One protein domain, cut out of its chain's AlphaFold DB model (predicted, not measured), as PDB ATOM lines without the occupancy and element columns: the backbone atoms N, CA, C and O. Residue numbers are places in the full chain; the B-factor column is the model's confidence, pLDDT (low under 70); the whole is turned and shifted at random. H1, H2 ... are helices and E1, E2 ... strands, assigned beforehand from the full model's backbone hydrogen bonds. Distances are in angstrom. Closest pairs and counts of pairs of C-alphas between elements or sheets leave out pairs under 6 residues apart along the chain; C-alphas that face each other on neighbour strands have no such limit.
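Overview. This is residues 2 to 193 of the 279 residues of an uncharacterized protein of Bacteroides faecis (UniProt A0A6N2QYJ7). What is the main picture? Four long helices, H1, H3, H4 and H5, form an up-and-down bundle, each running against the one before it in the chain, and a four-stranded sheet curled like part of a barrel lies at one end of it. H6 and H7 pack on one side of the bundle, H6 on H4 and H7 on H5. What is printed, and how large is it? The printed part has 192 residues with eight named helices and four named strands, in the order H1 to H4, E1 to E4, H5 to H8; the sheet runs E2 E1 E3 E4, all antiparallel, and the class is mixed. It is compact, with a radius of gyration of the C-alphas of 19.0 A and spans of 61 by 43 by 33 A.

Along the chain. Where are the first helices? H1, residues 2 to 16, begins with C-alpha 2 at (-42.565, 8.834, -6.981) and is 20.9 A long; H2 is residues 18 to 23. H3, residues 39 to 55, is 24.6 A long, and H4, residues 58 to 79, 32.0 A. Where are the strands? E1, residues 84 to 96, is 32.8 A long and bends by 63 degrees at residue 93; E2 is residues 99 to 103. E3, residues 111 to 122, is 31.5 A long and bends by 53 degrees at residue 118; E4 is residues 127 to 130. What follows? H5, residues 132 to 151, is 28.2 A long; H6 is residues 156 to 163, H7 residues 169 to 180, and H8, residues 188 to 193, ends with C-alpha 193 at (-48.164, 17.492, -29.539).

Arrangement. How do the bundle's helices stand? H1, with residues 3 to 7 alone, touches H3 at a shallow tilt of 15 degrees, opposite ways; their closest C-alphas, of Asn 3 and Ile 45, are 5.6 A apart. H5, with residues 141 to 148 alone, touches H3; the closest C-alphas, of Thr 46 and Val 145, are 6.8 A apart. How is the sheet paired? N 91 and O 103 of E1 and E2, N 88 and O 115 of E1 and E3, and N 122 and O 127 of E3 and E4 are each 2.8 A apart, within hydrogen-bond range. H2 and H5 are on the sheet but only graze it, with residues 18 to 22 and 132 to 135. Where are the last helices? H6 touches H4, with closest C-alphas of Lys 66 and Ile 159 at 6.2 A, and H7 touches H5, with those of Gln 143 and Ala 177 at 5.3 A. H8 is close to H3 but not clearly touching, with the closest C-alphas, of Tyr 47 and Ile 191, 7.8 A apart. Are the helix backbones complete? Every O i to N i+4 pair is within hydrogen-bond range in H1, H2, H3, H5, H6, H7 and H8; in H4 16 of 18 are.

Size, cuts and confidence. How far does it reach? The two C-alphas farthest apart, of Asn 57 and Asp 108, are 62.0 A apart. Is it unbroken? The printed part has no cut, and H2 to H3 is a long link of 15 residues. Where is confidence low? In this model pLDDT is under 70 at residues 24 to 27 and 180 to 193.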
ATOM      1  N   GLU A   2     -41.217   9.394  -7.238       85.69
ATOM      2  CA  GLU A   2     -42.565   8.834  -6.981       85.69
ATOM      3  C   GLU A   2     -43.096   7.944  -8.113       85.69
ATOM      4  O   GLU A   2     -43.624   6.882  -7.837       85.69
ATOM      5  N   ASN A   3     -42.867   8.315  -9.376       89.31
ATOM      6  CA  ASN A   3     -43.286   7.509 -10.530       89.31
ATOM      7  C   ASN A   3     -42.629   6.116 -10.579       89.31
ATOM      8  O   ASN A   3     -43.288   5.148 -10.929       89.31
ATOM      9  N   ILE A   4     -41.346   6.005 -10.217       94.00
ATOM     10  CA  ILE A   4     -40.648   4.709 -10.192       94.00
ATOM     11  C   ILE A   4     -41.175   3.861  -9.036       94.00
ATOM     12  O   ILE A   4     -41.509   2.704  -9.238       94.00
ATOM     13  N   ARG A   5     -41.346   4.462  -7.852       92.88
ATOM     14  CA  ARG A   5     -41.961   3.768  -6.710       92.88
ATOM     15  C   ARG A   5     -43.380   3.308  -7.022       92.88
ATOM     16  O   ARG A   5     -43.746   2.208  -6.659       92.88
ATOM     17  N   ALA A   6     -44.166   4.120  -7.727       91.12
ATOM     18  CA  ALA A   6     -45.509   3.738  -8.150       91.12
ATOM     19  C   ALA A   6     -45.491   2.506  -9.068       91.12
ATOM     20  O   ALA A   6     -46.325   1.624  -8.895       91.12
ATOM     21  N   PHE A   7     -44.525   2.416  -9.989       95.00
ATOM     22  CA  PHE A   7     -44.351   1.236 -10.836       95.00
ATOM     23  C   PHE A   7     -44.019  -0.016 -10.013       95.00
ATOM     24  O   PHE A   7     -44.687  -1.033 -10.165       95.00
ATOM     25  N   PHE A   8     -43.042   0.056  -9.104       95.12
ATOM     26  CA  PHE A   8     -42.674  -1.106  -8.287       95.12
ATOM     27  C   PHE A   8     -43.745  -1.486  -7.262       95.12
ATOM     28  O   PHE A   8     -44.000  -2.670  -7.088       95.12
ATOM     29  N   ASN A   9     -44.465  -0.520  -6.685       92.75
ATOM     30  CA  ASN A   9     -45.632  -0.800  -5.846       92.75
ATOM     31  C   ASN A   9     -46.720  -1.555  -6.622       92.75
ATOM     32  O   ASN A   9     -47.323  -2.475  -6.081       92.75
ATOM     33  N   MET A  10     -46.965  -1.186  -7.884       92.81
ATOM     34  CA  MET A  10     -47.910  -1.894  -8.751       92.81
ATOM     35  C   MET A  10     -47.442  -3.330  -9.021       92.81
ATOM     36  O   MET A  10     -48.253  -4.252  -8.990       92.81
ATOM     37  N   VAL A  11     -46.140  -3.539  -9.245       93.88
ATOM     38  CA  VAL A  11     -45.577  -4.886  -9.411       93.88
ATOM     39  C   VAL A  11     -45.744  -5.706  -8.128       93.88
ATOM     40  O   VAL A  11     -46.216  -6.839  -8.186       93.88
ATOM     41  N   GLU A  12     -45.393  -5.145  -6.970       92.38
ATOM     42  CA  GLU A  12     -45.552  -5.809  -5.673       92.38
ATOM     43  C   GLU A  12     -47.013  -6.170  -5.401       92.38
ATOM     44  O   GLU A  12     -47.304  -7.313  -5.056       92.38
ATOM     45  N   GLU A  13     -47.936  -5.229  -5.607       91.31
ATOM     46  CA  GLU A  13     -49.370  -5.464  -5.463       91.31
ATOM     47  C   GLU A  13     -49.820  -6.607  -6.372       91.31
ATOM     48  O   GLU A  13     -50.461  -7.551  -5.907       91.31
ATOM     49  N   TYR A  14     -49.416  -6.601  -7.640       89.81
ATOM     50  CA  TYR A  14     -49.765  -7.657  -8.582       89.81
ATOM     51  C   TYR A  14     -49.247  -9.036  -8.137       89.81
ATOM     52  O   TYR A  14     -49.992 -10.015  -8.157       89.81
ATOM     53  N   LEU A  15     -48.020  -9.109  -7.607       89.44
ATOM     54  CA  LEU A  15     -47.433 -10.337  -7.053       89.44
ATOM     55  C   LEU A  15     -48.164 -10.866  -5.804       89.44
ATOM     56  O   LEU A  15     -48.056 -12.050  -5.478       89.44
ATOM     57  N   THR A  16     -48.937 -10.037  -5.093       88.44
ATOM     58  CA  THR A  16     -49.747 -10.514  -3.954       88.44
ATOM     59  C   THR A  16     -51.002 -11.286  -4.375       88.44
ATOM     60  O   THR A  16     -51.520 -12.076  -3.583       88.44
ATOM     61  N   HIS A  17     -51.447 -11.154  -5.631       87.06
ATOM     62  CA  HIS A  17     -52.668 -11.780  -6.160       87.06
ATOM     63  C   HIS A  17     -52.454 -13.219  -6.677       87.06
ATOM     64  O   HIS A  17     -53.260 -13.757  -7.436       87.06
ATOM     65  N   TYR A  18     -51.398 -13.904  -6.219       84.69
ATOM     66  CA  TYR A  18     -51.028 -15.261  -6.653       84.69
ATOM     67  C   TYR A  18     -52.156 -16.303  -6.543       84.69
ATOM     68  O   TYR A  18     -52.204 -17.259  -7.317       84.69
ATOM     69  N   LYS A  19     -53.077 -16.128  -5.585       84.19
ATOM     70  CA  LYS A  19     -54.215 -17.036  -5.373       84.19
ATOM     71  C   LYS A  19     -55.184 -17.040  -6.548       84.19
ATOM     72  O   LYS A  19     -55.654 -18.106  -6.925       84.19
ATOM     73  N   GLU A  20     -55.427 -15.880  -7.148       83.88
ATOM     74  CA  GLU A  20     -56.325 -15.748  -8.298       83.88
ATOM     75  C   GLU A  20     -55.731 -16.467  -9.515       83.88
ATOM     76  O   GLU A  20     -56.412 -17.210 -10.211       83.88
ATOM     77  N   ILE A  21     -54.418 -16.355  -9.714       79.88
ATOM     78  CA  ILE A  21     -53.711 -16.981 -10.841       79.88
ATOM     79  C   ILE A  21     -53.746 -18.510 -10.758       79.88
ATOM     80  O   ILE A  21     -53.806 -19.192 -11.781       79.88
ATOM     81  N   ILE A  22     -53.736 -19.066  -9.545       77.62
ATOM     82  CA  ILE A  22     -53.881 -20.509  -9.337       77.62
ATOM     83  C   ILE A  22     -55.260 -20.993  -9.798       77.62
ATOM     84  O   ILE A  22     -55.348 -22.057 -10.411       77.62
ATOM     85  N   GLU A  23     -56.319 -20.221  -9.541       74.06
ATOM     86  CA  GLU A  23     -57.682 -20.563  -9.969       74.06
ATOM     87  C   GLU A  23     -57.823 -20.554 -11.498       74.06
ATOM     88  O   GLU A  23     -58.554 -21.376 -12.051       74.06
ATOM     89  N   TYR A  24     -57.068 -19.693 -12.185       68.12
ATOM     90  CA  TYR A  24     -57.052 -19.584 -13.647       68.12
ATOM     91  C   TYR A  24     -55.961 -20.415 -14.336       68.12
ATOM     92  O   TYR A  24     -55.703 -20.211 -15.526       68.12
ATOM     93  N   LYS A  25     -55.307 -21.352 -13.631       68.88
ATOM     94  CA  LYS A  25     -54.223 -22.153 -14.214       68.88
ATOM     95  C   LYS A  25     -54.683 -22.848 -15.503       68.88
ATOM     96  O   LYS A  25     -55.605 -23.660 -15.502       68.88
ATOM     97  N   SER A  26     -53.968 -22.561 -16.586       66.94
ATOM     98  CA  SER A  26     -54.163 -23.177 -17.894       66.94
ATOM     99  C   SER A  26     -53.561 -24.585 -17.950       66.94
ATOM    100  O   SER A  26     -52.459 -24.819 -17.453       66.94
ATOM    101  N   ASP A  27     -54.238 -25.514 -18.629       67.94
ATOM    102  CA  ASP A  27     -53.709 -26.859 -18.919       67.94
ATOM    103  C   ASP A  27     -52.504 -26.836 -19.879       67.94
ATOM    104  O   ASP A  27     -51.810 -27.843 -20.040       67.94
ATOM    105  N   PHE A  28     -52.250 -25.689 -20.518       70.69
ATOM    106  CA  PHE A  28     -51.170 -25.497 -21.482       70.69
ATOM    107  C   PHE A  28     -49.846 -25.057 -20.840       70.69
ATOM    108  O   PHE A  28     -48.827 -25.065 -21.525       70.69
ATOM    109  N   THR A  29     -49.824 -24.719 -19.543       74.38
ATOM    110  CA  THR A  29     -48.611 -24.284 -18.826       74.38
ATOM    111  C   THR A  29     -48.284 -25.196 -17.640       74.38
ATOM    112  O   THR A  29     -49.158 -25.726 -16.949       74.38
ATOM    113  N   LYS A  30     -46.985 -25.414 -17.377       84.25
ATOM    114  CA  LYS A  30     -46.535 -26.304 -16.286       84.25
ATOM    115  C   LYS A  30     -46.896 -25.714 -14.921       84.25
ATOM    116  O   LYS A  30     -47.392 -26.426 -14.038       84.25
ATOM    117  N   TYR A  31     -46.703 -24.407 -14.784       89.31
ATOM    118  CA  TYR A  31     -46.959 -23.624 -13.582       89.31
ATOM    119  C   TYR A  31     -48.097 -22.621 -13.824       89.31
ATOM    120  O   TYR A  31     -48.333 -22.245 -14.974       89.31
ATOM    121  N   PRO A  32     -48.837 -22.205 -12.779       89.94
ATOM    122  CA  PRO A  32     -49.624 -20.977 -12.842       89.94
ATOM    123  C   PRO A  32     -48.715 -19.816 -13.263       89.94
ATOM    124  O   PRO A  32     -47.627 -19.666 -12.707       89.94
ATOM    125  N   THR A  33     -49.151 -19.028 -14.240       88.06
ATOM    126  CA  THR A  33     -48.330 -17.987 -14.868       88.06
ATOM    127  C   THR A  33     -48.970 -16.627 -14.633       88.06
ATOM    128  O   THR A  33     -50.159 -16.452 -14.898       88.06
ATOM    129  N   TYR A  34     -48.188 -15.668 -14.143       89.62
ATOM    130  CA  TYR A  34     -48.626 -14.279 -14.065       89.62
ATOM    131  C   TYR A  34     -48.788 -13.700 -15.468       89.62
ATOM    132  O   TYR A  34     -47.923 -13.882 -16.321       89.62
ATOM    133  N   GLY A  35     -49.886 -12.981 -15.700       87.31
ATOM    134  CA  GLY A  35     -50.062 -12.199 -16.922       87.31
ATOM    135  C   GLY A  35     -49.206 -10.932 -16.926       87.31
ATOM    136  O   GLY A  35     -48.517 -10.633 -15.951       87.31
ATOM    137  N   ASN A  36     -49.297 -10.167 -18.010       87.62
ATOM    138  CA  ASN A  36     -48.659  -8.858 -18.100       87.62
ATOM    139  C   ASN A  36     -49.282  -7.837 -17.138       87.62
ATOM    140  O   ASN A  36     -50.471  -7.902 -16.821       87.62
ATOM    141  N   LEU A  37     -48.472  -6.864 -16.731       88.06
ATOM    142  CA  LEU A  37     -48.912  -5.631 -16.091       88.06
ATOM    143  C   LEU A  37     -49.764  -4.801 -17.064       88.06
ATOM    144  O   LEU A  37     -49.662  -4.938 -18.288       88.06
ATOM    145  N   ASP A  38     -50.588  -3.899 -16.529       86.38
ATOM    146  CA  ASP A  38     -51.401  -3.029 -17.374       86.38
ATOM    147  C   ASP A  38     -50.518  -2.094 -18.226       86.38
ATOM    148  O   ASP A  38     -49.704  -1.295 -17.746       86.38
ATOM    149  N   TYR A  39     -50.684  -2.207 -19.544       78.50
ATOM    150  CA  TYR A  39     -49.905  -1.445 -20.511       78.50
ATOM    151  C   TYR A  39     -50.161   0.068 -20.425       78.50
ATOM    152  O   TYR A  39     -49.259   0.874 -20.668       78.50
ATOM    153  N   TYR A  40     -51.384   0.488 -20.102       78.00
ATOM    154  CA  TYR A  40     -51.731   1.902 -20.026       78.00
ATOM    155  C   TYR A  40     -51.164   2.546 -18.761       78.00
ATOM    156  O   TYR A  40     -50.642   3.662 -18.847       78.00
ATOM    157  N   ASP A  41     -51.177   1.835 -17.635       79.88
ATOM    158  CA  ASP A  41     -50.593   2.308 -16.378       79.88
ATOM    159  C   ASP A  41     -49.071   2.475 -16.491       79.88
ATOM    160  O   ASP A  41     -48.520   3.533 -16.156       79.88
ATOM    161  N   THR A  42     -48.375   1.486 -17.061       83.00
ATOM    162  CA  THR A  42     -46.923   1.577 -17.322       83.00
ATOM    163  C   THR A  42     -46.575   2.729 -18.272       83.00
ATOM    164  O   THR A  42     -45.604   3.473 -18.054       83.00
ATOM    165  N   CYS A  43     -47.399   2.947 -19.301       81.38
ATOM    166  CA  CYS A  43     -47.266   4.088 -20.197       81.38
ATOM    167  C   CYS A  43     -47.450   5.424 -19.465       81.38
ATOM    168  O   CYS A  43     -46.618   6.317 -19.637       81.38
ATOM    169  N   ASP A  44     -48.493   5.585 -18.645       81.25
ATOM    170  CA  ASP A  44     -48.773   6.825 -17.904       81.25
ATOM    171  C   ASP A  44     -47.612   7.224 -16.978       81.25
ATOM    172  O   ASP A  44     -47.166   8.379 -16.971       81.25
ATOM    173  N   ILE A  45     -47.035   6.253 -16.269       87.44
ATOM    174  CA  ILE A  45     -45.842   6.460 -15.436       87.44
ATOM    175  C   ILE A  45     -44.680   6.998 -16.280       87.44
ATOM    176  O   ILE A  45     -44.034   7.991 -15.919       87.44
ATOM    177  N   THR A  46     -44.444   6.391 -17.440       87.88
ATOM    178  CA  THR A  46     -43.380   6.815 -18.353       87.88
ATOM    179  C   THR A  46     -43.647   8.219 -18.921       87.88
ATOM    180  O   THR A  46     -42.744   9.063 -18.962       87.88
ATOM    181  N   TYR A  47     -44.901   8.542 -19.262       82.62
ATOM    182  CA  TYR A  47     -45.324   9.884 -19.687       82.62
ATOM    183  C   TYR A  47     -45.062  10.947 -18.612       82.62
ATOM    184  O   TYR A  47     -44.636  12.069 -18.929       82.62
ATOM    185  N   LYS A  48     -45.269  10.617 -17.334       85.31
ATOM    186  CA  LYS A  48     -44.970  11.513 -16.207       85.31
ATOM    187  C   LYS A  48     -43.464  11.755 -16.058       85.31
ATOM    188  O   LYS A  48     -43.056  12.895 -15.820       85.31
ATOM    189  N   ILE A  49     -42.623  10.732 -16.251       89.88
ATOM    190  CA  ILE A  49     -41.153  10.875 -16.254       89.88
ATOM    191  C   ILE A  49     -40.708  11.792 -17.403       89.88
ATOM    192  O   ILE A  49     -39.980  12.761 -17.167       89.88
ATOM    193  N   ALA A  50     -41.208  11.561 -18.618       86.56
ATOM    194  CA  ALA A  50     -40.921  12.405 -19.780       86.56
ATOM    195  C   ALA A  50     -41.351  13.861 -19.556       86.56
ATOM    196  O   ALA A  50     -40.586  14.797 -19.797       86.56
ATOM    197  N   SER A  51     -42.557  14.067 -19.026       81.12
ATOM    198  CA  SER A  51     -43.083  15.395 -18.693       81.12
ATOM    199  C   SER A  51     -42.193  16.155 -17.712       81.12
ATOM    200  O   SER A  51     -42.034  17.373 -17.850       81.12
ATOM    201  N   LYS A  52     -41.593  15.449 -16.744       86.00
ATOM    202  CA  LYS A  52     -40.648  16.033 -15.792       86.00
ATOM    203  C   LYS A  52     -39.346  16.443 -16.484       86.00
ATOM    204  O   LYS A  52     -38.939  17.592 -16.325       86.00
ATOM    205  N   LEU A  53     -38.762  15.575 -17.313       85.56
ATOM    206  CA  LEU A  53     -37.553  15.882 -18.093       85.56
ATOM    207  C   LEU A  53     -37.732  17.112 -18.998       85.56
ATOM    208  O   LEU A  53     -36.850  17.970 -19.055       85.56
ATOM    209  N   PHE A  54     -38.891  17.252 -19.654       82.50
ATOM    210  CA  PHE A  54     -39.203  18.436 -20.468       82.50
ATOM    211  C   PHE A  54     -39.272  19.733 -19.664       82.50
ATOM    212  O   PHE A  54     -38.947  20.789 -20.197       82.50
ATOM    213  N   SER A  55     -39.719  19.668 -18.407       81.44
ATOM    214  CA  SER A  55     -39.814  20.843 -17.531       81.44
ATOM    215  C   SER A  55     -38.474  21.270 -16.928       81.44
ATOM    216  O   SER A  55     -38.367  22.378 -16.411       81.44
ATOM    217  N   MET A  56     -37.465  20.399 -16.979       81.38
ATOM    218  CA  MET A  56     -36.148  20.634 -16.395       81.38
ATOM    219  C   MET A  56     -35.214  21.344 -17.374       81.38
ATOM    220  O   MET A  56     -35.261  21.117 -18.594       81.38
ATOM    221  N   ASN A  57     -34.318  22.159 -16.813       83.62
ATOM    222  CA  ASN A  57     -33.166  22.685 -17.535       83.62
ATOM    223  C   ASN A  57     -32.209  21.532 -17.922       83.62
ATOM    224  O   ASN A  57     -32.366  20.403 -17.457       83.62
ATOM    225  N   LYS A  58     -31.246  21.783 -18.818       80.25
ATOM    226  CA  LYS A  58     -30.373  20.717 -19.338       80.25
ATOM    227  C   LYS A  58     -29.494  20.087 -18.249       80.25
ATOM    228  O   LYS A  58     -29.318  18.873 -18.269       80.25
ATOM    229  N   ASP A  59     -28.995  20.889 -17.317       83.06
ATOM    230  CA  ASP A  59     -28.030  20.457 -16.304       83.06
ATOM    231  C   ASP A  59     -28.695  19.586 -15.220       83.06
ATOM    232  O   ASP A  59     -28.146  18.567 -14.803       83.06
ATOM    233  N   ASP A  60     -29.939  19.906 -14.850       89.12
ATOM    234  CA  ASP A  60     -30.724  19.171 -13.850       89.12
ATOM    235  C   ASP A  60     -31.157  17.780 -14.340       89.12
ATOM    236  O   ASP A  60     -31.428  16.885 -13.535       89.12
ATOM    237  N   ARG A  61     -31.239  17.571 -15.661       90.56
ATOM    238  CA  ARG A  61     -31.692  16.295 -16.243       90.56
ATOM    239  C   ARG A  61     -30.752  15.147 -15.909       90.56
ATOM    240  O   ARG A  61     -31.237  14.066 -15.588       90.56
ATOM    241  N   SER A  62     -29.441  15.376 -15.942       92.44
ATOM    242  CA  SER A  62     -28.453  14.344 -15.607       92.44
ATOM    243  C   SER A  62     -28.523  13.955 -14.131       92.44
ATOM    244  O   SER A  62     -28.440  12.775 -13.802       92.44
ATOM    245  N   ILE A  63     -28.757  14.928 -13.242       93.94
ATOM    246  CA  ILE A  63     -28.966  14.675 -11.807       93.94
ATOM    247  C   ILE A  63     -30.247  13.861 -11.601       93.94
ATOM    248  O   ILE A  63     -30.254  12.879 -10.863       93.94
ATOM    249  N   TYR A  64     -31.331  14.233 -12.285       95.00
ATOM    250  CA  TYR A  64     -32.589  13.498 -12.216       95.00
ATOM    251  C   TYR A  64     -32.462  12.063 -12.742       95.00
ATOM    252  O   TYR A  64     -32.944  11.142 -12.091       95.00
ATOM    253  N   ALA A  65     -31.793  11.861 -13.881       95.44
ATOM    254  CA  ALA A  65     -31.545  10.532 -14.434       95.44
ATOM    255  C   ALA A  65     -30.721   9.669 -13.475       95.44
ATOM    256  O   ALA A  65     -31.082   8.519 -13.244       95.44
ATOM    257  N   LYS A  66     -29.684  10.246 -12.850       96.12
ATOM    258  CA  LYS A  66     -28.895   9.573 -11.813       96.12
ATOM    259  C   LYS A  66     -29.774   9.071 -10.667       96.12
ATOM    260  O   LYS A  66     -29.749   7.884 -10.375       96.12
ATOM    261  N   LEU A  67     -30.604   9.940 -10.088       96.69
ATOM    262  CA  LEU A  67     -31.513   9.561  -8.998       96.69
ATOM    263  C   LEU A  67     -32.508   8.470  -9.418       96.69
ATOM    264  O   LEU A  67     -32.838   7.593  -8.627       96.69
ATOM    265  N   ILE A  68     -33.004   8.518 -10.657       97.00
ATOM    266  CA  ILE A  68     -33.898   7.482 -11.183       97.00
ATOM    267  C   ILE A  68     -33.162   6.147 -11.326       97.00
ATOM    268  O   ILE A  68     -33.715   5.137 -10.917       97.00
ATOM    269  N   ILE A  69     -31.936   6.136 -11.855       96.44
ATOM    270  CA  ILE A  69     -31.131   4.917 -12.023       96.44
ATOM    271  C   ILE A  69     -30.769   4.303 -10.664       96.44
ATOM    272  O   ILE A  69     -30.933   3.102 -10.492       96.44
ATOM    273  N   GLU A  70     -30.370   5.111  -9.677       95.69
ATOM    274  CA  GLU A  70     -30.117   4.637  -8.303       95.69
ATOM    275  C   GLU A  70     -31.359   3.977  -7.689       95.69
ATOM    276  O   GLU A  70     -31.270   2.948  -7.017       95.69
ATOM    277  N   LEU A  71     -32.534   4.564  -7.932       96.06
ATOM    278  CA  LEU A  71     -33.787   3.999  -7.453       96.06
ATOM    279  C   LEU A  71     -34.142   2.709  -8.190       96.06
ATOM    280  O   LEU A  71     -34.517   1.752  -7.534       96.06
ATOM    281  N   LEU A  72     -33.996   2.658  -9.516       95.69
ATOM    282  CA  LEU A  72     -34.216   1.436 -10.293       95.69
ATOM    283  C   LEU A  72     -33.331   0.289  -9.789       95.69
ATOM    284  O   LEU A  72     -33.840  -0.805  -9.580       95.69
ATOM    285  N   GLU A  73     -32.048   0.551  -9.530       93.44
ATOM    286  CA  GLU A  73     -31.113  -0.455  -9.008       93.44
ATOM    287  C   GLU A  73     -31.589  -0.990  -7.652       93.44
ATOM    288  O   GLU A  73     -31.648  -2.197  -7.425       93.44
ATOM    289  N   THR A  74     -31.989  -0.074  -6.767       93.00
ATOM    290  CA  THR A  74     -32.482  -0.419  -5.432       93.00
ATOM    291  C   THR A  74     -33.758  -1.256  -5.514       93.00
ATOM    292  O   THR A  74     -33.831  -2.317  -4.905       93.00
ATOM    293  N   GLU A  75     -34.757  -0.806  -6.271       93.62
ATOM    294  CA  GLU A  75     -36.066  -1.466  -6.349       93.62
ATOM    295  C   GLU A  75     -35.976  -2.827  -7.064       93.62
ATOM    296  O   GLU A  75     -36.563  -3.803  -6.599       93.62
ATOM    297  N   CYS A  76     -35.174  -2.946  -8.132       90.50
ATOM    298  CA  CYS A  76     -34.905  -4.231  -8.790       90.50
ATOM    299  C   CYS A  76     -34.240  -5.237  -7.843       90.50
ATOM    300  O   CYS A  76     -34.566  -6.424  -7.877       90.50
ATOM    301  N   SER A  77     -33.323  -4.774  -6.989       87.38
ATOM    302  CA  SER A  77     -32.688  -5.628  -5.986       87.38
ATOM    303  C   SER A  77     -33.667  -6.044  -4.883       87.38
ATOM    304  O   SER A  77     -33.687  -7.209  -4.489       87.38
ATOM    305  N   VAL A  78     -34.508  -5.118  -4.411       88.06
ATOM    306  CA  VAL A  78     -35.473  -5.360  -3.327       88.06
ATOM    307  C   VAL A  78     -36.593  -6.304  -3.755       88.06
ATOM    308  O   VAL A  78     -36.955  -7.195  -2.986       88.06
ATOM    309  N   ILE A  79     -37.133  -6.145  -4.967       86.00
ATOM    310  CA  ILE A  79     -38.307  -6.917  -5.390       86.00
ATOM    311  C   ILE A  79     -38.018  -8.414  -5.550       86.00
ATOM    312  O   ILE A  79     -38.939  -9.230  -5.405       86.00
ATOM    313  N   GLY A  80     -36.755  -8.771  -5.841       80.44
ATOM    314  CA  GLY A  80     -36.278 -10.153  -5.961       80.44
ATOM    315  C   GLY A  80     -37.236 -11.005  -6.789       80.44
ATOM    316  O   GLY A  80     -37.941 -11.848  -6.240       80.44
ATOM    317  N   LEU A  81     -37.379 -10.683  -8.080       83.12
ATOM    318  CA  LEU A  81     -38.569 -11.058  -8.845       83.12
ATOM    319  C   LEU A  81     -38.820 -12.574  -8.902       83.12
ATOM    320  O   LEU A  81     -39.969 -12.993  -8.751       83.12
ATOM    321  N   TYR A  82     -37.764 -13.366  -9.073       90.62
ATOM    322  CA  TYR A  82     -37.806 -14.824  -9.120       90.62
ATOM    323  C   TYR A  82     -36.741 -15.430  -8.198       90.62
ATOM    324  O   TYR A  82     -35.711 -14.813  -7.932       90.62
ATOM    325  N   ASP A  83     -36.996 -16.648  -7.728       92.19
ATOM    326  CA  ASP A  83     -36.095 -17.402  -6.855       92.19
ATOM    327  C   ASP A  83     -35.075 -18.215  -7.659       92.19
ATOM    328  O   ASP A  83     -33.923 -18.361  -7.249       92.19
ATOM    329  N   TYR A  84     -35.498 -18.776  -8.797       93.44
ATOM    330  CA  TYR A  84     -34.635 -19.540  -9.697       93.44
ATOM    331  C   TYR A  84     -35.229 -19.660 -11.108       93.44
ATOM    332  O   TYR A  84     -36.428 -19.484 -11.327       93.44
ATOM    333  N   GLU A  85     -34.368 -20.000 -12.063       94.44
ATOM    334  CA  GLU A  85     -34.732 -20.326 -13.442       94.44
ATOM    335  C   GLU A  85     -34.915 -21.838 -13.608       94.44
ATOM    336  O   GLU A  85     -34.215 -22.641 -12.985       94.44
ATOM    337  N   GLU A  86     -35.857 -22.240 -14.456       93.88
ATOM    338  CA  GLU A  86     -36.089 -23.644 -14.785       93.88
ATOM    339  C   GLU A  86     -36.284 -23.820 -16.292       93.88
ATOM    340  O   GLU A  86     -37.147 -23.179 -16.883       93.88
ATOM    341  N   ASP A  87     -35.539 -24.735 -16.914       92.44
ATOM    342  CA  ASP A  87     -35.789 -25.115 -18.305       92.44
ATOM    343  C   ASP A  87     -36.944 -26.117 -18.375       92.44
ATOM    344  O   ASP A  87     -36.855 -27.263 -17.918       92.44
ATOM    345  N   VAL A  88     -38.054 -25.678 -18.959       89.62
ATOM    346  CA  VAL A  88     -39.271 -26.470 -19.103       89.62
ATOM    347  C   VAL A  88     -39.407 -26.953 -20.536       89.62
ATOM    348  O   VAL A  88     -39.323 -26.187 -21.491       89.62
ATOM    349  N   GLU A  89     -39.635 -28.254 -20.676       90.38
ATOM    350  CA  GLU A  89     -39.977 -28.874 -21.949       90.38
ATOM    351  C   GLU A  89     -41.405 -28.504 -22.362       90.38
ATOM    352  O   GLU A  89     -42.350 -28.675 -21.587       90.38
ATOM    353  N   TYR A  90     -41.562 -28.058 -23.605       89.50
ATOM    354  CA  TYR A  90     -42.858 -27.823 -24.226       89.50
ATOM    355  C   TYR A  90     -42.846 -28.264 -25.687       89.50
ATOM    356  O   TYR A  90     -41.811 -28.520 -26.303       89.50
ATOM    357  N   TYR A  91     -44.046 -28.389 -26.225       90.44
ATOM    358  CA  TYR A  91     -44.322 -28.779 -27.590       90.44
ATOM    359  C   TYR A  91     -44.986 -27.595 -28.267       90.44
ATOM    360  O   TYR A  91     -45.910 -27.013 -27.696       90.44
ATOM    361  N   HIS A  92     -44.551 -27.237 -29.469       90.19
ATOM    362  CA  HIS A  92     -45.157 -26.139 -30.219       90.19
ATOM    363  C   HIS A  92     -45.410 -26.484 -31.682       90.19
ATOM    364  O   HIS A  92     -44.755 -27.346 -32.267       90.19
ATOM    365  N   LYS A  93     -46.373 -25.794 -32.286       90.38
ATOM    366  CA  LYS A  93     -46.645 -25.875 -33.718       90.38
ATOM    367  C   LYS A  93     -46.991 -24.499 -34.250       90.38
ATOM    368  O   LYS A  93     -47.833 -23.802 -33.689       90.38
ATOM    369  N   GLN A  94     -46.376 -24.117 -35.362       90.19
ATOM    370  CA  GLN A  94     -46.749 -22.888 -36.043       90.19
ATOM    371  C   GLN A  94     -48.137 -23.054 -36.679       90.19
ATOM    372  O   GLN A  94     -48.345 -23.933 -37.518       90.19
ATOM    373  N   ILE A  95     -49.087 -22.213 -36.273       89.62
ATOM    374  CA  ILE A  95     -50.472 -22.223 -36.777       89.62
ATOM    375  C   ILE A  95     -50.800 -20.999 -37.645       89.62
ATOM    376  O   ILE A  95     -51.876 -20.928 -38.231       89.62
ATOM    377  N   GLY A  96     -49.865 -20.055 -37.775       86.31
ATOM    378  CA  GLY A  96     -49.995 -18.883 -38.635       86.31
ATOM    379  C   GLY A  96     -48.687 -18.108 -38.779       86.31
ATOM    380  O   GLY A  96     -47.651 -18.480 -38.221       86.31
ATOM    381  N   GLU A  97     -48.728 -17.001 -39.519       80.31
ATOM    382  CA  GLU A  97     -47.604 -16.066 -39.599       80.31
ATOM    383  C   GLU A  97     -47.347 -15.497 -38.192       80.31
ATOM    384  O   GLU A  97     -48.184 -14.798 -37.628       80.31
ATOM    385  N   ASN A  98     -46.224 -15.886 -37.581       77.69
ATOM    386  CA  ASN A  98     -45.832 -15.540 -36.206       77.69
ATOM    387  C   ASN A  98     -46.789 -15.994 -35.084       77.69
ATOM    388  O   ASN A  98     -46.706 -15.475 -33.975       77.69
ATOM    389  N   THR A  99     -47.675 -16.961 -35.338       77.81
ATOM    390  CA  THR A  99     -48.571 -17.515 -34.307       77.81
ATOM    391  C   THR A  99     -48.227 -18.972 -34.034       77.81
ATOM    392  O   THR A  99     -48.147 -19.779 -34.966       77.81
ATOM    393  N   TRP A 100     -48.055 -19.303 -32.757       82.06
ATOM    394  CA  TRP A 100     -47.662 -20.625 -32.285       82.06
ATOM    395  C   TRP A 100     -48.701 -21.154 -31.304       82.06
ATOM    396  O   TRP A 100     -49.144 -20.423 -30.423       82.06
ATOM    397  N   ASP A 101     -49.072 -22.417 -31.474       84.56
ATOM    398  CA  ASP A 101     -49.830 -23.181 -30.487       84.56
ATOM    399  C   ASP A 101     -48.841 -23.947 -29.600       84.56
ATOM    400  O   ASP A 101     -47.831 -24.441 -30.115       84.56
ATOM    401  N   THR A 102     -49.087 -24.025 -28.290       85.12
ATOM    402  CA  THR A 102     -48.149 -24.598 -27.311       85.12
ATOM    403  C   THR A 102     -48.824 -25.586 -26.363       85.12
ATOM    404  O   THR A 102     -49.998 -25.472 -26.028       85.12
ATOM    405  N   SER A 103     -48.073 -26.596 -25.923       83.69
ATOM    406  CA  SER A 103     -48.549 -27.635 -25.011       83.69
ATOM    407  C   SER A 103     -47.416 -28.176 -24.143       83.69
ATOM    408  O   SER A 103     -46.306 -28.398 -24.616       83.69
ATOM    409  N   ILE A 104     -47.708 -28.485 -22.881       85.50
ATOM    410  CA  ILE A 104     -46.792 -29.214 -21.983       85.50
ATOM    411  C   ILE A 104     -46.818 -30.733 -22.184       85.50
ATOM    412  O   ILE A 104     -46.007 -31.458 -21.608       85.50
ATOM    413  N   LYS A 105     -47.771 -31.241 -22.970       85.62
ATOM    414  CA  LYS A 105     -47.887 -32.662 -23.313       85.62
ATOM    415  C   LYS A 105     -47.491 -32.882 -24.775       85.62
ATOM    416  O   LYS A 105     -47.814 -32.026 -25.602       85.62
ATOM    417  N   PRO A 106     -46.878 -34.031 -25.112       87.62
ATOM    418  CA  PRO A 106     -46.608 -34.385 -26.499       87.62
ATOM    419  C   PRO A 106     -47.904 -34.427 -27.313       87.62
ATOM    420  O   PRO A 106     -48.869 -35.083 -26.914       87.62
ATOM    421  N   ILE A 107     -47.913 -33.749 -28.460       87.25
ATOM    422  CA  ILE A 107     -49.004 -33.765 -29.439       87.25
ATOM    423  C   ILE A 107     -48.403 -34.120 -30.799       87.25
ATOM    424  O   ILE A 107     -47.329 -33.637 -31.154       87.25
ATOM    425  N   ASP A 108     -49.080 -34.980 -31.558       89.44
ATOM    426  CA  ASP A 108     -48.606 -35.380 -32.883       89.44
ATOM    427  C   ASP A 108     -48.510 -34.173 -33.835       89.44
ATOM    428  O   ASP A 108     -49.412 -33.332 -33.913       89.44
ATOM    429  N   GLY A 109     -47.385 -34.069 -34.541       87.69
ATOM    430  CA  GLY A 109     -47.065 -32.931 -35.403       87.69
ATOM    431  C   GLY A 109     -46.677 -31.632 -34.679       87.69
ATOM    432  O   GLY A 109     -46.593 -30.602 -35.349       87.69
ATOM    433  N   TYR A 110     -46.461 -31.655 -33.359       93.12
ATOM    434  CA  TYR A 110     -45.801 -30.570 -32.627       93.12
ATOM    435  C   TYR A 110     -44.312 -30.879 -32.468       93.12
ATOM    436  O   TYR A 110     -43.920 -32.017 -32.210       93.12
ATOM    437  N   GLU A 111     -43.481 -29.851 -32.582       92.00
ATOM    438  CA  GLU A 111     -42.044 -29.946 -32.355       92.00
ATOM    439  C   GLU A 111     -41.733 -29.782 -30.866       92.00
ATOM    440  O   GLU A 111     -42.368 -28.996 -30.164       92.00
ATOM    441  N   LYS A 112     -40.762 -30.552 -30.375       92.62
ATOM    442  CA  LYS A 112     -40.292 -30.476 -28.990       92.62
ATOM    443  C   LYS A 112     -39.255 -29.364 -28.850       92.62
ATOM    444  O   LYS A 112     -38.309 -29.306 -29.632       92.62
ATOM    445  N   THR A 113     -39.383 -28.559 -27.806       89.94
ATOM    446  CA  THR A 113     -38.494 -27.434 -27.497       89.94
ATOM    447  C   THR A 113     -38.399 -27.211 -25.975       89.94
ATOM    448  O   THR A 113     -39.066 -27.896 -25.195       89.94
ATOM    449  N   PHE A 114     -37.516 -26.308 -25.544       89.38
ATOM    450  CA  PHE A 114     -37.250 -25.970 -24.142       89.38
ATOM    451  C   PHE A 114     -37.248 -24.458 -23.938       89.38
ATOM    452  O   PHE A 114     -36.780 -23.720 -24.804       89.38
ATOM    453  N   GLN A 115     -37.851 -23.998 -22.839       87.44
ATOM    454  CA  GLN A 115     -38.001 -22.581 -22.509       87.44
ATOM    455  C   GLN A 115     -37.611 -22.419 -21.060       87.44
ATOM    456  O   GLN A 115     -38.125 -23.121 -20.188       87.44
ATOM    457  N   THR A 116     -36.735 -21.457 -20.823       90.62
ATOM    458  CA  THR A 116     -36.415 -21.002 -19.483       90.62
ATOM    459  C   THR A 116     -37.609 -20.216 -18.946       90.62
ATOM    460  O   THR A 116     -38.050 -19.238 -19.555       90.62
ATOM    461  N   VAL A 117     -38.164 -20.681 -17.832       91.69
ATOM    462  CA  VAL A 117     -39.208 -19.990 -17.069       91.69
ATOM    463  C   VAL A 117     -38.615 -19.458 -15.770       91.69
ATOM    464  O   VAL A 117     -37.676 -20.037 -15.219       91.69
ATOM    465  N   TYR A 118     -39.182 -18.365 -15.271       93.88
ATOM    466  CA  TYR A 118     -38.692 -17.669 -14.083       93.88
ATOM    467  C   TYR A 118     -39.636 -17.967 -12.928       93.88
ATOM    468  O   TYR A 118     -40.796 -17.562 -12.962       93.88
ATOM    469  N   ILE A 119     -39.174 -18.714 -11.926       94.88
ATOM    470  CA  ILE A 119     -40.047 -19.253 -10.881       94.88
ATOM    471  C   ILE A 119     -39.935 -18.448  -9.594       94.88
ATOM    472  O   ILE A 119     -38.840 -18.241  -9.076       94.88
ATOM    473  N   ARG A 120     -41.091 -18.075  -9.041       94.06
ATOM    474  CA  ARG A 120     -41.246 -17.528  -7.690       94.06
ATOM    475  C   ARG A 120     -42.088 -18.474  -6.832       94.06
ATOM    476  O   ARG A 120     -43.149 -18.924  -7.269       94.06
ATOM    477  N   GLU A 121     -41.641 -18.773  -5.615       93.25
ATOM    478  CA  GLU A 121     -42.405 -19.503  -4.603       93.25
ATOM    479  C   GLU A 121     -43.342 -18.536  -3.855       93.25
ATOM    480  O   GLU A 121     -42.918 -17.692  -3.065       93.25
ATOM    481  N   CYS A 122     -44.648 -18.653  -4.096       89.94
ATOM    482  CA  CYS A 122     -45.672 -17.772  -3.540       89.94
ATOM    483  C   CYS A 122     -46.401 -18.398  -2.339       89.94
ATOM    484  O   CYS A 122     -46.780 -19.572  -2.352       89.94
ATOM    485  N   GLY A 123     -46.671 -17.571  -1.323       86.38
ATOM    486  CA  GLY A 123     -47.444 -17.959  -0.142       86.38
ATOM    487  C   GLY A 123     -46.706 -18.882   0.840       86.38
ATOM    488  O   GLY A 123     -45.598 -19.348   0.566       86.38
ATOM    489  N   PRO A 124     -47.310 -19.174   2.007       85.50
ATOM    490  CA  PRO A 124     -46.729 -20.101   2.979       85.50
ATOM    491  C   PRO A 124     -46.624 -21.535   2.437       85.50
ATOM    492  O   PRO A 124     -45.780 -22.300   2.899       85.50
ATOM    493  N   GLU A 125     -47.446 -21.894   1.447       86.75
ATOM    494  CA  GLU A 125     -47.413 -23.199   0.785       86.75
ATOM    495  C   GLU A 125     -46.296 -23.328  -0.265       86.75
ATOM    496  O   GLU A 125     -46.096 -24.425  -0.787       86.75
ATOM    497  N   ARG A 126     -45.562 -22.240  -0.562       89.25
ATOM    498  CA  ARG A 126     -44.469 -22.193  -1.553       89.25
ATOM    499  C   ARG A 126     -44.898 -22.694  -2.931       89.25
ATOM    500  O   ARG A 126     -44.261 -23.551  -3.548       89.25
ATOM    501  N   ILE A 127     -46.023 -22.177  -3.411       90.00
ATOM    502  CA  ILE A 127     -46.555 -22.542  -4.722       90.00
ATOM    503  C   ILE A 127     -45.662 -21.931  -5.794       90.00
ATOM    504  O   ILE A 127     -45.422 -20.731  -5.794       90.00
ATOM    505  N   LYS A 128     -45.182 -22.763  -6.716       93.06
ATOM    506  CA  LYS A 128     -44.328 -22.330  -7.824       93.06
ATOM    507  C   LYS A 128     -45.167 -21.629  -8.883       93.06
ATOM    508  O   LYS A 128     -46.016 -22.276  -9.499       93.06
ATOM    509  N   CYS A 129     -44.903 -20.350  -9.101       92.50
ATOM    510  CA  CYS A 129     -45.541 -19.537 -10.125       92.50
ATOM    511  C   CYS A 129     -44.497 -19.019 -11.116       92.50
ATOM    512  O   CYS A 129     -43.404 -18.625 -10.715       92.50
ATOM    513  N   ASP A 130     -44.851 -19.009 -12.397       92.44
ATOM    514  CA  ASP A 130     -44.029 -18.418 -13.450       92.44
ATOM    515  C   ASP A 130     -44.293 -16.908 -13.532       92.44
ATOM    516  O   ASP A 130     -45.430 -16.477 -13.742       92.44
ATOM    517  N   VAL A 131     -43.241 -16.113 -13.340       93.38
ATOM    518  CA  VAL A 131     -43.258 -14.642 -13.351       93.38
ATOM    519  C   VAL A 131     -42.603 -14.055 -14.606       93.38
ATOM    520  O   VAL A 131     -42.352 -12.851 -14.657       93.38
ATOM    521  N   GLY A 132     -42.338 -14.869 -15.635       91.69
ATOM    522  CA  GLY A 132     -41.635 -14.437 -16.846       91.69
ATOM    523  C   GLY A 132     -42.272 -13.238 -17.562       91.69
ATOM    524  O   GLY A 132     -41.553 -12.359 -18.032       91.69
ATOM    525  N   CYS A 133     -43.606 -13.136 -17.590       89.81
ATOM    526  CA  CYS A 133     -44.284 -11.969 -18.169       89.81
ATOM    527  C   CYS A 133     -43.992 -10.684 -17.382       89.81
ATOM    528  O   CYS A 133     -43.657  -9.669 -17.984       89.81
ATOM    529  N   ILE A 134     -44.035 -10.738 -16.046       92.31
ATOM    530  CA  ILE A 134     -43.719  -9.583 -15.192       92.31
ATOM    531  C   ILE A 134     -42.248  -9.191 -15.353       92.31
ATOM    532  O   ILE A 134     -41.936  -8.006 -15.438       92.31
ATOM    533  N   TYR A 135     -41.347 -10.176 -15.430       91.50
ATOM    534  CA  TYR A 135     -39.922  -9.933 -15.668       91.50
ATOM    535  C   TYR A 135     -39.711  -9.143 -16.955       91.50
ATOM    536  O   TYR A 135     -39.053  -8.102 -16.950       91.50
ATOM    537  N   SER A 136     -40.355  -9.598 -18.030       89.81
ATOM    538  CA  SER A 136     -40.316  -8.916 -19.314       89.81
ATOM    539  C   SER A 136     -40.902  -7.504 -19.242       89.81
ATOM    540  O   SER A 136     -40.355  -6.599 -19.865       89.81
ATOM    541  N   ASP A 137     -41.984  -7.279 -18.492       91.50
ATOM    542  CA  ASP A 137     -42.591  -5.947 -18.371       91.50
ATOM    543  C   ASP A 137     -41.695  -4.960 -17.602       91.50
ATOM    544  O   ASP A 137     -41.625  -3.782 -17.964       91.50
ATOM    545  N   ILE A 138     -40.975  -5.423 -16.572       92.69
ATOM    546  CA  ILE A 138     -39.972  -4.618 -15.854       92.69
ATOM    547  C   ILE A 138     -38.814  -4.255 -16.784       92.69
ATOM    548  O   ILE A 138     -38.439  -3.081 -16.852       92.69
ATOM    549  N   ASP A 139     -38.286  -5.233 -17.521       91.12
ATOM    550  CA  ASP A 139     -37.233  -5.028 -18.520       91.12
ATOM    551  C   ASP A 139     -37.649  -3.955 -19.540       91.12
ATOM    552  O   ASP A 139     -36.982  -2.923 -19.682       91.12
ATOM    553  N   PHE A 140     -38.835  -4.110 -20.140       88.44
ATOM    554  CA  PHE A 140     -39.377  -3.152 -21.104       88.44
ATOM    555  C   PHE A 140     -39.600  -1.759 -20.510       88.44
ATOM    556  O   PHE A 140     -39.323  -0.750 -21.174       88.44
ATOM    557  N   PHE A 141     -40.093  -1.663 -19.274       91.81
ATOM    558  CA  PHE A 141     -40.274  -0.380 -18.598       91.81
ATOM    559  C   PHE A 141     -38.933   0.346 -18.418       91.81
ATOM    560  O   PHE A 141     -38.794   1.510 -18.815       91.81
ATOM    561  N   ILE A 142     -37.923  -0.341 -17.883       93.62
ATOM    562  CA  ILE A 142     -36.586   0.217 -17.649       93.62
ATOM    563  C   ILE A 142     -35.925   0.597 -18.974       93.62
ATOM    564  O   ILE A 142     -35.422   1.717 -19.112       93.62
ATOM    565  N   GLN A 143     -35.997  -0.277 -19.979       90.44
ATOM    566  CA  GLN A 143     -35.490  -0.011 -21.322       90.44
ATOM    567  C   GLN A 143     -36.130   1.251 -21.919       90.44
ATOM    568  O   GLN A 143     -35.446   2.071 -22.545       90.44
ATOM    569  N   THR A 144     -37.430   1.459 -21.691       88.44
ATOM    570  CA  THR A 144     -38.150   2.655 -22.145       88.44
ATOM    571  C   THR A 144     -37.661   3.912 -21.420       88.44
ATOM    572  O   THR A 144     -37.428   4.940 -22.062       88.44
ATOM    573  N   VAL A 145     -37.445   3.848 -20.102       92.69
ATOM    574  CA  VAL A 145     -36.890   4.962 -19.312       92.69
ATOM    575  C   VAL A 145     -35.464   5.310 -19.757       92.69
ATOM    576  O   VAL A 145     -35.138   6.489 -19.913       92.69
ATOM    577  N   PHE A 146     -34.618   4.316 -20.028       93.06
ATOM    578  CA  PHE A 146     -33.258   4.539 -20.524       93.06
ATOM    579  C   PHE A 146     -33.254   5.141 -21.926       93.06
ATOM    580  O   PHE A 146     -32.566   6.134 -22.166       93.06
ATOM    581  N   SER A 147     -34.088   4.616 -22.822       87.81
ATOM    582  CA  SER A 147     -34.278   5.176 -24.164       87.81
ATOM    583  C   SER A 147     -34.716   6.642 -24.102       87.81
ATOM    584  O   SER A 147     -34.191   7.482 -24.830       87.81
ATOM    585  N   LEU A 148     -35.613   6.981 -23.171       88.62
ATOM    586  CA  LEU A 148     -36.037   8.357 -22.931       88.62
ATOM    587  C   LEU A 148     -34.872   9.249 -22.472       88.62
ATOM    588  O   LEU A 148     -34.731  10.365 -22.962       88.62
ATOM    589  N   PHE A 149     -34.012   8.791 -21.560       91.75
ATOM    590  CA  PHE A 149     -32.836   9.569 -21.153       91.75
ATOM    591  C   PHE A 149     -31.862   9.808 -22.312       91.75
ATOM    592  O   PHE A 149     -31.397  10.938 -22.498       91.75
ATOM    593  N   LEU A 150     -31.621   8.782 -23.130       88.31
ATOM    594  CA  LEU A 150     -30.800   8.885 -24.337       88.31
ATOM    595  C   LEU A 150     -31.389   9.885 -25.342       88.31
ATOM    596  O   LEU A 150     -30.661  10.730 -25.864       88.31
ATOM    597  N   ASP A 151     -32.708   9.867 -25.553       84.94
ATOM    598  CA  ASP A 151     -33.399  10.812 -26.439       84.94
ATOM    599  C   ASP A 151     -33.275  12.277 -25.956       84.94
ATOM    600  O   ASP A 151     -33.301  13.215 -26.760       84.94
ATOM    601  N   PHE A 152     -33.103  12.499 -24.649       85.62
ATOM    602  CA  PHE A 152     -32.815  13.814 -24.060       85.62
ATOM    603  C   PHE A 152     -31.323  14.193 -24.082       85.62
ATOM    604  O   PHE A 152     -30.966  15.283 -23.618       85.62
ATOM    605  N   GLY A 153     -30.465  13.338 -24.646       87.56
ATOM    606  CA  GLY A 153     -29.022  13.541 -24.751       87.56
ATOM    607  C   GLY A 153     -28.283  13.386 -23.422       87.56
ATOM    608  O   GLY A 153     -27.257  14.036 -23.226       87.56
ATOM    609  N   ILE A 154     -28.826  12.593 -22.495       91.50
ATOM    610  CA  ILE A 154     -28.209  12.309 -21.195       91.50
ATOM    611  C   ILE A 154     -27.247  11.127 -21.356       91.50
ATOM    612  O   ILE A 154     -27.638  10.074 -21.860       91.50
ATOM    613  N   ASP A 155     -26.001  11.284 -20.904       90.81
ATOM    614  CA  ASP A 155     -25.025  10.190 -20.856       90.81
ATOM    615  C   ASP A 155     -25.320   9.262 -19.670       90.81
ATOM    616  O   ASP A 155     -24.818   9.445 -18.561       90.81
ATOM    617  N   ILE A 156     -26.167   8.264 -19.911       92.88
ATOM    618  CA  ILE A 156     -26.486   7.240 -18.911       92.88
ATOM    619  C   ILE A 156     -25.408   6.154 -18.807       92.88
ATOM    620  O   ILE A 156     -25.372   5.457 -17.799       92.88
ATOM    621  N   SER A 157     -24.487   6.047 -19.775       92.19
ATOM    622  CA  SER A 157     -23.386   5.073 -19.750       92.19
ATOM    623  C   SER A 157     -22.479   5.303 -18.547       92.19
ATOM    624  O   SER A 157     -22.188   4.391 -17.772       92.19
ATOM    625  N   SER A 158     -22.045   6.556 -18.364       91.44
ATOM    626  CA  SER A 158     -21.197   6.939 -17.235       91.44
ATOM    627  C   SER A 158     -21.923   6.761 -15.902       91.44
ATOM    628  O   SER A 158     -21.312   6.321 -14.931       91.44
ATOM    629  N   ILE A 159     -23.224   7.065 -15.867       94.12
ATOM    630  CA  ILE A 159     -24.053   6.953 -14.667       94.12
ATOM    631  C   ILE A 159     -24.182   5.485 -14.242       94.12
ATOM    632  O   ILE A 159     -23.846   5.161 -13.104       94.12
ATOM    633  N   ILE A 160     -24.586   4.598 -15.154       94.00
ATOM    634  CA  ILE A 160     -24.761   3.164 -14.879       94.00
ATOM    635  C   ILE A 160     -23.444   2.533 -14.436       94.00
ATOM    636  O   ILE A 160     -23.403   1.877 -13.405       94.00
ATOM    637  N   ASN A 161     -22.339   2.800 -15.139       91.81
ATOM    638  CA  ASN A 161     -21.032   2.260 -14.752       91.81
ATOM    639  C   ASN A 161     -20.533   2.771 -13.390       91.81
ATOM    640  O   ASN A 161     -19.650   2.154 -12.802       91.81
ATOM    641  N   SER A 162     -21.066   3.895 -12.898       92.25
ATOM    642  CA  SER A 162     -20.719   4.440 -11.581       92.25
ATOM    643  C   SER A 162     -21.586   3.916 -10.433       92.25
ATOM    644  O   SER A 162     -21.156   3.998  -9.286       92.25
ATOM    645  N   ILE A 163     -22.797   3.433 -10.727       91.12
ATOM    646  CA  ILE A 163     -23.786   2.998  -9.725       91.12
ATOM    647  C   ILE A 163     -23.863   1.475  -9.650       91.12
ATOM    648  O   ILE A 163     -23.970   0.924  -8.561       91.12
ATOM    649  N   CYS A 164     -23.841   0.813 -10.803       90.94
ATOM    650  CA  CYS A 164     -24.192  -0.589 -10.943       90.94
ATOM    651  C   CYS A 164     -22.942  -1.477 -10.974       90.94
ATOM    652  O   CYS A 164     -22.008  -1.244 -11.756       90.94
ATOM    653  N   ASP A 165     -22.969  -2.557 -10.197       87.81
ATOM    654  CA  ASP A 165     -21.954  -3.610 -10.243       87.81
ATOM    655  C   ASP A 165     -22.059  -4.435 -11.537       87.81
ATOM    656  O   ASP A 165     -22.971  -4.257 -12.344       87.81
ATOM    657  N   GLU A 166     -21.072  -5.286 -11.836       83.69
ATOM    658  CA  GLU A 166     -21.054  -6.087 -13.080       83.69
ATOM    659  C   GLU A 166     -22.246  -7.041 -13.215       83.69
ATOM    660  O   GLU A 166     -22.663  -7.310 -14.333       83.69
ATOM    661  N   SER A 167     -22.820  -7.495 -12.103       84.06
ATOM    662  CA  SER A 167     -23.976  -8.396 -12.080       84.06
ATOM    663  C   SER A 167     -25.333  -7.683 -12.127       84.06
ATOM    664  O   SER A 167     -26.358  -8.344 -11.984       84.06
ATOM    665  N   SER A 168     -25.368  -6.351 -12.237       88.56
ATOM    666  CA  SER A 168     -26.637  -5.616 -12.273       88.56
ATOM    667  C   SER A 168     -27.364  -5.851 -13.594       88.56
ATOM    668  O   SER A 168     -26.829  -5.574 -14.670       88.56
ATOM    669  N   ILE A 169     -28.635  -6.242 -13.493       88.31
ATOM    670  CA  ILE A 169     -29.554  -6.359 -14.630       88.31
ATOM    671  C   ILE A 169     -29.684  -5.045 -15.415       88.31
ATOM    672  O   ILE A 169     -29.906  -5.056 -16.624       88.31
ATOM    673  N   LEU A 170     -29.480  -3.888 -14.768       92.19
ATOM    674  CA  LEU A 170     -29.558  -2.595 -15.449       92.19
ATOM    675  C   LEU A 170     -28.473  -2.433 -16.520       92.19
ATOM    676  O   LEU A 170     -28.697  -1.707 -17.489       92.19
ATOM    677  N   LYS A 171     -27.314  -3.093 -16.381       91.81
ATOM    678  CA  LYS A 171     -26.271  -3.077 -17.419       91.81
ATOM    679  C   LYS A 171     -26.720  -3.813 -18.673       91.81
ATOM    680  O   LYS A 171     -26.522  -3.295 -19.773       91.81
ATOM    681  N   ASP A 172     -27.356  -4.966 -18.508       88.44
ATOM    682  CA  ASP A 172     -27.880  -5.751 -19.625       88.44
ATOM    683  C   ASP A 172     -29.022  -5.004 -20.319       88.44
ATOM    684  O   ASP A 172     -28.953  -4.763 -21.527       88.44
ATOM    685  N   ILE A 173     -29.974  -4.472 -19.542       90.44
ATOM    686  CA  ILE A 173     -31.082  -3.657 -20.067       90.44
ATOM    687  C   ILE A 173     -30.566  -2.421 -20.812       90.44
ATOM    688  O   ILE A 173     -31.103  -2.030 -21.850       90.44
ATOM    689  N   TYR A 174     -29.507  -1.780 -20.311       90.81
ATOM    690  CA  TYR A 174     -28.879  -0.650 -20.991       90.81
ATOM    691  C   TYR A 174     -28.248  -1.040 -22.327       90.81
ATOM    692  O   TYR A 174     -28.447  -0.339 -23.324       90.81
ATOM    693  N   ASN A 175     -27.523  -2.157 -22.377       87.38
ATOM    694  CA  ASN A 175     -26.959  -2.660 -23.625       87.38
ATOM    695  C   ASN A 175     -28.064  -2.957 -24.646       87.38
ATOM    696  O   ASN A 175     -27.937  -2.592 -25.820       87.38
ATOM    697  N   ASP A 176     -29.178  -3.531 -24.197       83.06
ATOM    698  CA  ASP A 176     -30.342  -3.778 -25.038       83.06
ATOM    699  C   ASP A 176     -31.034  -2.482 -25.470       83.06
ATOM    700  O   ASP A 176     -31.420  -2.355 -26.633       83.06
ATOM    701  N   ALA A 177     -31.112  -1.470 -24.603       83.94
ATOM    702  CA  ALA A 177     -31.597  -0.141 -24.970       83.94
ATOM    703  C   ALA A 177     -30.730   0.503 -26.068       83.94
ATOM    704  O   ALA A 177     -31.264   1.128 -26.981       83.94
ATOM    705  N   ILE A 178     -29.405   0.320 -26.051       83.06
ATOM    706  CA  ILE A 178     -28.529   0.801 -27.135       83.06
ATOM    707  C   ILE A 178     -28.751   0.005 -28.425       83.06
ATOM    708  O   ILE A 178     -28.794   0.578 -29.516       83.06
ATOM    709  N   LYS A 179     -28.830  -1.324 -28.312       79.94
ATOM    710  CA  LYS A 179     -28.817  -2.245 -29.454       79.94
ATOM    711  C   LYS A 179     -30.161  -2.314 -30.174       79.94
ATOM    712  O   LYS A 179     -30.203  -2.343 -31.404       79.94
ATOM    713  N   TYR A 180     -31.244  -2.358 -29.408       69.69
ATOM    714  CA  TYR A 180     -32.605  -2.599 -29.879       69.69
ATOM    715  C   TYR A 180     -33.545  -1.426 -29.648       69.69
ATOM    716  O   TYR A 180     -34.641  -1.440 -30.213       69.69
ATOM    717  N   GLY A 181     -33.132  -0.422 -28.868       59.59
ATOM    718  CA  GLY A 181     -33.910   0.782 -28.613       59.59
ATOM    719  C   GLY A 181     -34.246   1.502 -29.911       59.59
ATOM    720  O   GLY A 181     -33.554   2.410 -30.373       59.59
ATOM    721  N   LYS A 182     -35.381   1.135 -30.505       54.53
ATOM    722  CA  LYS A 182     -36.155   2.068 -31.305       54.53
ATOM    723  C   LYS A 182     -36.410   3.245 -30.369       54.53
ATOM    724  O   LYS A 182     -37.032   3.035 -29.330       54.53
ATOM    725  N   ARG A 183     -35.896   4.436 -30.727       51.84
ATOM    726  CA  ARG A 183     -36.267   5.743 -30.137       51.84
ATOM    727  C   ARG A 183     -37.677   5.620 -29.589       51.84
ATOM    728  O   ARG A 183     -38.549   5.275 -30.386       51.84
ATOM    729  N   SER A 184     -37.810   5.767 -28.274       48.91
ATOM    730  CA  SER A 184     -38.959   5.357 -27.464       48.91
ATOM    731  C   SER A 184     -40.278   5.227 -28.260       48.91
ATOM    732  O   SER A 184     -40.677   6.123 -29.001       48.91
ATOM    733  N   SER A 185     -40.992   4.104 -28.117       45.09
ATOM    734  CA  SER A 185     -42.352   3.902 -28.675       45.09
ATOM    735  C   SER A 185     -43.315   5.044 -28.311       45.09
ATOM    736  O   SER A 185     -44.274   5.347 -29.026       45.09
ATOM    737  N   ILE A 186     -42.986   5.752 -27.237       52.03
ATOM    738  CA  ILE A 186     -43.358   7.134 -27.004       52.03
ATOM    739  C   ILE A 186     -42.685   8.019 -28.057       52.03
ATOM    740  O   ILE A 186     -41.600   8.553 -27.842       52.03
ATOM    741  N   GLU A 187     -43.347   8.247 -29.194       53.59
ATOM    742  CA  GLU A 187     -42.931   9.331 -30.080       53.59
ATOM    743  C   GLU A 187     -42.859  10.610 -29.233       53.59
ATOM    744  O   GLU A 187     -43.877  11.220 -28.903       53.59
ATOM    745  N   ILE A 188     -41.653  11.051 -28.888       52.53
ATOM    746  CA  ILE A 188     -41.414  12.314 -28.183       52.53
ATOM    747  C   ILE A 188     -42.141  13.466 -28.889       52.53
ATOM    748  O   ILE A 188     -42.644  14.399 -28.260       52.53
ATOM    749  N   ASN A 189     -42.283  13.348 -30.210       49.34
ATOM    750  CA  ASN A 189     -43.075  14.232 -31.049       49.34
ATOM    751  C   ASN A 189     -44.591  14.173 -30.772       49.34
ATOM    752  O   ASN A 189     -45.235  15.214 -30.869       49.34
ATOM    753  N   LYS A 190     -45.177  13.021 -30.412       50.69
ATOM    754  CA  LYS A 190     -46.569  12.900 -29.934       50.69
ATOM    755  C   LYS A 190     -46.743  13.495 -28.538       50.69
ATOM    756  O   LYS A 190     -47.691  14.253 -28.367       50.69
ATOM    757  N   ILE A 191     -45.816  13.286 -27.594       52.53
ATOM    758  CA  ILE A 191     -45.866  13.970 -26.278       52.53
ATOM    759  C   ILE A 191     -45.816  15.488 -26.449       52.53
ATOM    760  O   ILE A 191     -46.627  16.211 -25.868       52.53
ATOM    761  N   ARG A 192     -44.890  15.986 -27.283       48.94
ATOM    762  CA  ARG A 192     -44.803  17.417 -27.616       48.94
ATOM    763  C   ARG A 192     -46.104  17.968 -28.204       48.94
ATOM    764  O   ARG A 192     -46.362  19.153 -28.034       48.94
ATOM    765  N   LYS A 193     -46.888  17.134 -28.898       48.16
ATOM    766  CA  LYS A 193     -48.164  17.492 -29.539       48.16
ATOM    767  C   LYS A 193     -49.399  17.293 -28.640       48.16
ATOM    768  O   LYS A 193     -50.394  17.962 -28.885       48.16
TER     769      LYS A 193